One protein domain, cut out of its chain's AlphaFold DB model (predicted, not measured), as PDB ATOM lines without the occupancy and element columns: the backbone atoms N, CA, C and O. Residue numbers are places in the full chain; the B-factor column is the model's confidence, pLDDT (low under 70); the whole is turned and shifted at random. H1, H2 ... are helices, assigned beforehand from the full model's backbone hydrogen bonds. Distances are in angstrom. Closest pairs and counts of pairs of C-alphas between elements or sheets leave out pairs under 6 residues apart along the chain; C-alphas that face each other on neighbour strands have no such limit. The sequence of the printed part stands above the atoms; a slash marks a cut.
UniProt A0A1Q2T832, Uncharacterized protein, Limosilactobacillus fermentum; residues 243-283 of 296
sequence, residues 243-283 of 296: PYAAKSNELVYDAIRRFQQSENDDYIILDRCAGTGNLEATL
ATOM      1  N   PRO A 243     221.583 238.861 213.473       79.00
ATOM      2  CA  PRO A 243     220.978 238.533 214.767       79.00
ATOM      3  C   PRO A 243     219.479 238.223 214.677       79.00
ATOM      4  O   PRO A 243     218.991 237.320 215.355       79.00
ATOM      5  N   TYR A 244     218.749 238.933 213.811       78.31
ATOM      6  CA  TYR A 244     217.334 238.665 213.571       78.31
ATOM      7  C   TYR A 244     217.141 237.393 212.753       78.31
ATOM      8  O   TYR A 244     216.270 236.606 213.096       78.31
ATOM      9  N   ALA A 245     217.972 237.142 211.735       81.56
ATOM     10  CA  ALA A 245     217.930 235.891 210.975       81.56
ATOM     11  C   ALA A 245     218.160 234.671 211.888       81.56
ATOM     12  O   ALA A 245     217.377 233.723 211.871       81.56
ATOM     13  N   ALA A 246     219.162 234.740 212.770       80.62
ATOM     14  CA  ALA A 246     219.442 233.697 213.753       80.62
ATOM     15  C   ALA A 246     218.263 233.479 214.713       80.62
ATOM     16  O   ALA A 246     217.850 232.338 214.932       80.62
ATOM     17  N   LYS A 247     217.679 234.563 215.247       83.88
ATOM     18  CA  LYS A 247     216.535 234.453 216.158       83.88
ATOM     19  C   LYS A 247     215.283 233.924 215.457       83.88
ATOM     20  O   LYS A 247     214.570 233.102 216.024       83.88
ATOM     21  N   SER A 248     215.025 234.355 214.228       83.25
ATOM     22  CA  SER A 248     213.922 233.847 213.410       83.25
ATOM     23  C   SER A 248     214.074 232.351 213.142       83.25
ATOM     24  O   SER A 248     213.105 231.613 213.297       83.25
ATOM     25  N   ASN A 249     215.285 231.874 212.843       85.25
ATOM     26  CA  ASN A 249     215.530 230.446 212.649       85.25
ATOM     27  C   ASN A 249     215.326 229.627 213.924       85.25
ATOM     28  O   ASN A 249     214.743 228.550 213.855       85.25
ATOM     29  N   GLU A 250     215.723 230.137 215.094       86.44
ATOM     30  CA  GLU A 250     215.407 229.497 216.382       86.44
ATOM     31  C   GLU A 250     213.894 229.260 216.534       86.44
ATOM     32  O   GLU A 250     213.468 228.148 216.850       86.44
ATOM     33  N   LEU A 251     213.084 230.278 216.220       88.31
ATOM     34  CA  LEU A 251     211.622 230.207 216.294       88.31
ATOM     35  C   LEU A 251     211.022 229.252 215.251       88.31
ATOM     36  O   LEU A 251     210.047 228.555 215.544       88.31
ATOM     37  N   VAL A 252     211.603 229.190 214.050       86.94
ATOM     38  CA  VAL A 252     211.224 228.216 213.015       86.94
ATOM     39  C   VAL A 252     211.514 226.794 213.500       86.94
ATOM     40  O   VAL A 252     210.632 225.938 213.420       86.94
ATOM     41  N   TYR A 253     212.679 226.540 214.102       86.62
ATOM     42  CA  TYR A 253     212.983 225.233 214.687       86.62
ATOM     43  C   TYR A 253     212.067 224.880 215.866       86.62
ATOM     44  O   TYR A 253     211.698 223.717 216.011       86.62
ATOM     45  N   ASP A 254     211.653 225.846 216.690       88.31
ATOM     46  CA  ASP A 254     210.641 225.618 217.731       88.31
ATOM     47  C   ASP A 254     209.270 225.259 217.148       88.31
ATOM     48  O   ASP A 254     208.539 224.448 217.718       88.31
ATOM     49  N   ALA A 255     208.879 225.867 216.027       86.06
ATOM     50  CA  ALA A 255     207.650 225.507 215.325       86.06
ATOM     51  C   ALA A 255     207.728 224.086 214.749       86.06
ATOM     52  O   ALA A 255     206.802 223.306 214.958       86.06
ATOM     53  N   ILE A 256     208.853 223.730 214.123       85.56
ATOM     54  CA  ILE A 256     209.114 222.379 213.609       85.56
ATOM     55  C   ILE A 256     209.058 221.356 214.745       85.56
ATOM     56  O   ILE A 256     208.289 220.406 214.665       85.56
ATOM     57  N   ARG A 257     209.782 221.582 215.850       86.31
ATOM     58  CA  ARG A 257     209.766 220.678 217.014       86.31
ATOM     59  C   ARG A 257     208.359 220.463 217.563       86.31
ATOM     60  O   ARG A 257     208.008 219.344 217.918       86.31
ATOM     61  N   ARG A 258     207.549 221.525 217.638       87.19
ATOM     62  CA  ARG A 258     206.143 221.428 218.064       87.19
ATOM     63  C   ARG A 258     205.295 220.645 217.068       87.19
ATOM     64  O   ARG A 258     204.445 219.874 217.490       87.19
ATOM     65  N   PHE A 259     205.522 220.818 215.769       84.25
ATOM     66  CA  PHE A 259     204.827 220.053 214.738       84.25
ATOM     67  C   PHE A 259     205.177 218.561 214.812       84.25
ATOM     68  O   PHE A 259     204.279 217.726 214.807       84.25
ATOM     69  N   GLN A 260     206.449 218.223 215.014       83.19
ATOM     70  CA  GLN A 260     206.914 216.836 215.124       83.19
ATOM     71  C   GLN A 260     206.343 216.088 216.340       83.19
ATOM     72  O   GLN A 260     206.234 214.865 216.315       83.19
ATOM     73  N   GLN A 261     205.884 216.793 217.383       87.00
ATOM     74  CA  GLN A 261     205.130 216.174 218.488       87.00
ATOM     75  C   GLN A 261     203.796 215.557 218.037       87.00
ATOM     76  O   GLN A 261     203.217 214.770 218.779       87.00
ATOM     77  N   SER A 262     203.308 215.904 216.841       83.38
ATOM     78  CA  SER A 262     202.126 215.294 216.224       83.38
ATOM     79  C   SER A 262     202.428 214.023 215.416       83.38
ATOM     80  O   SER A 262     201.549 213.553 214.700       83.38
ATOM     81  N   GLU A 263     203.648 213.476 215.524       82.56
ATOM     82  CA  GLU A 263     204.136 212.315 214.756       82.56
ATOM     83  C   GLU A 263     204.128 212.541 213.231       82.56
ATOM     84  O   GLU A 263     204.052 211.598 212.446       82.56
ATOM     85  N   ASN A 264     204.212 213.806 212.805       78.31
ATOM     86  CA  ASN A 264     204.325 214.200 211.406       78.31
ATOM     87  C   ASN A 264     205.657 214.922 211.160       78.31
ATOM     88  O   ASN A 264     205.980 215.893 211.845       78.31
ATOM     89  N   ASP A 265     206.398 214.454 210.159       78.06
ATOM     90  CA  ASP A 265     207.702 214.991 209.761       78.06
ATOM     91  C   ASP A 265     207.672 215.706 208.400       78.06
ATOM     92  O   ASP A 265     208.661 216.328 208.010       78.06
ATOM     93  N   ASP A 266     206.536 215.681 207.698       80.69
ATOM     94  CA  ASP A 266     206.388 216.292 206.380       80.69
ATOM     95  C   ASP A 266     205.957 217.757 206.504       80.69
ATOM     96  O   ASP A 266     204.803 218.081 206.798       80.69
ATOM     97  N   TYR A 267     206.890 218.671 206.241       78.56
ATOM     98  CA  TYR A 267     206.618 220.105 206.225       78.56
ATOM     99  C   TYR A 267     207.429 220.842 205.154       78.56
ATOM    100  O   TYR A 267     208.463 220.377 204.677       78.56
ATOM    101  N   ILE A 268     206.953 222.036 204.789       79.19
ATOM    102  CA  ILE A 268     207.620 222.954 203.860       79.19
ATOM    103  C   ILE A 268     207.876 224.269 204.591       79.19
ATOM    104  O   ILE A 268     206.971 224.826 205.214       79.19
ATOM    105  N   ILE A 269     209.101 224.784 204.481       77.94
ATOM    106  CA  ILE A 269     209.422 226.163 204.854       77.94
ATOM    107  C   ILE A 269     209.342 226.994 203.576       77.94
ATOM    108  O   ILE A 269     210.086 226.749 202.628       77.94
ATOM    109  N   LEU A 270     208.418 227.954 203.548       77.94
ATOM    110  CA  LEU A 270     208.239 228.873 202.429       77.94
ATOM    111  C   LEU A 270     208.593 230.292 202.872       77.94
ATOM    112  O   LEU A 270     207.850 230.904 203.642       77.94
ATOM    113  N   ASP A 271     209.685 230.824 202.336       73.12
ATOM    114  CA  ASP A 271     210.012 232.240 202.446       73.12
ATOM    115  C   ASP A 271     209.513 232.977 201.198       73.12
ATOM    116  O   ASP A 271     210.055 232.846 200.102       73.12
ATOM    117  N   ARG A 272     208.424 233.736 201.357       65.06
ATOM    118  CA  ARG A 272     207.783 234.462 200.248       65.06
ATOM    119  C   ARG A 272     208.486 235.775 199.893       65.06
ATOM    120  O   ARG A 272     208.115 236.384 198.895       65.06
ATOM    121  N   CYS A 273     209.434 236.235 200.711       65.06
ATOM    122  CA  CYS A 273     210.114 237.521 200.542       65.06
ATOM    123  C   CYS A 273     211.611 237.402 200.870       65.06
ATOM    124  O   CYS A 273     212.178 238.279 201.518       65.06
ATOM    125  N   ALA A 274     212.247 236.318 200.415       63.91
ATOM    126  CA  ALA A 274     213.594 235.942 200.840       63.91
ATOM    127  C   ALA A 274     214.685 236.987 200.530       63.91
ATOM    128  O   ALA A 274     215.708 237.025 201.216       63.91
ATOM    129  N   GLY A 275     214.504 237.827 199.502       66.88
ATOM    130  CA  GLY A 275     215.531 238.776 199.050       66.88
ATOM    131  C   GLY A 275     216.868 238.069 198.775       66.88
ATOM    132  O   GLY A 275     216.914 237.037 198.097       66.88
ATOM    133  N   THR A 276     217.957 238.573 199.362       62.38
ATOM    134  CA  THR A 276     219.299 237.946 199.365       62.38
ATOM    135  C   THR A 276     219.378 236.584 200.056       62.38
ATOM    136  O   THR A 276     220.377 235.888 199.888       62.38
ATOM    137  N   GLY A 277     218.346 236.165 200.791       64.44
ATOM    138  CA  GLY A 277     218.267 234.841 201.408       64.44
ATOM    139  C   GLY A 277     219.037 234.718 202.724       64.44
ATOM    140  O   GLY A 277     219.458 233.624 203.076       64.44
ATOM    141  N   ASN A 278     219.241 235.805 203.479       67.12
ATOM    142  CA  ASN A 278     219.973 235.751 204.760       67.12
ATOM    143  C   ASN A 278     219.306 234.835 205.806       67.12
ATOM    144  O   ASN A 278     219.999 234.193 206.600       67.12
ATOM    145  N   LEU A 279     217.970 234.756 205.801       67.88
ATOM    146  CA  LEU A 279     217.215 233.828 206.648       67.88
ATOM    147  C   LEU A 279     217.498 232.370 206.243       67.88
ATOM    148  O   LEU A 279     217.822 231.537 207.088       67.88
ATOM    149  N   GLU A 280     217.478 232.102 204.935       69.25
ATOM    150  CA  GLU A 280     217.760 230.796 204.327       69.25
ATOM    151  C   GLU A 280     219.215 230.356 204.560       69.25
ATOM    152  O   GLU A 280     219.472 229.215 204.927       69.25
ATOM    153  N   ALA A 281     220.180 231.271 204.421       67.12
ATOM    154  CA  ALA A 281     221.612 230.998 204.565       67.12
ATOM    155  C   ALA A 281     222.008 230.522 205.973       67.12
ATOM    156  O   ALA A 281     223.070 229.930 206.158       67.12
ATOM    157  N   THR A 282     221.161 230.782 206.972       65.31
ATOM    158  CA  THR A 282     221.375 230.379 208.366       65.31
ATOM    159  C   THR A 282     220.541 229.157 208.779       65.31
ATOM    160  O   THR A 282     220.662 228.695 209.917       65.31
ATOM    161  N   LEU A 283     219.727 228.593 207.876       70.94
ATOM    162  CA  LEU A 283     219.063 227.301 208.064       70.94
ATOM    163  C   LEU A 283     220.071 226.173 207.783       70.94
ATOM    164  O   LEU A 283     220.432 225.879 206.648       70.94
TER     165      LEU A 283
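This is residues 243 to 283 of the 296 residues of an uncharacterized protein of Limosilactobacillus fermentum (UniProt A0A1Q2T832). One long helix, H1, makes one long side of an elongated loop; beyond its last residue the chain turns round and folds back along it as a long link without a named element, residues 261 to 277. The link leads to a short helix, H2, which packs on the first turns of H1 near the opposite end from the turn. The printed part has 41 residues, with two named helices in the order H1, H2 and no named strand; its class is all helix. The whole is only just loose, close to compact, with a radius of gyration of the C-alphas of 11.3 A, and it spans 33 by 19 by 12 A.

H1, residues 243 to 260, is the longest helix and measures 25.9 A from first to last C-alpha. It begins at C-alpha 243 (220.978, 238.533, 214.767) and ends at C-alpha 260 (206.914, 216.836, 215.124). H2, residues 278 to 281, measures 5.0 A and ends at C-alpha 281 (221.612, 230.998, 204.565).

H1 touches H2 with residues 245 to 249 alone. Their closest C-alphas, those of Ala 245 and Leu 279, are 4.8 A apart, and their centres are 12.5 A apart. In H1 every O i to N i+4 pair is within hydrogen-bond range; H2 is too short for such a pair, and its one O i to N i+3 pair is not within range.

The two C-alphas farthest apart are those of Glu 263 and Thr 276, at 33.5 A. The printed part has no cut. H1 and H2 are joined by a long link of 17 residues. The mean pLDDT of the printed part is 77.9, and residues 272 to 282 are under 70.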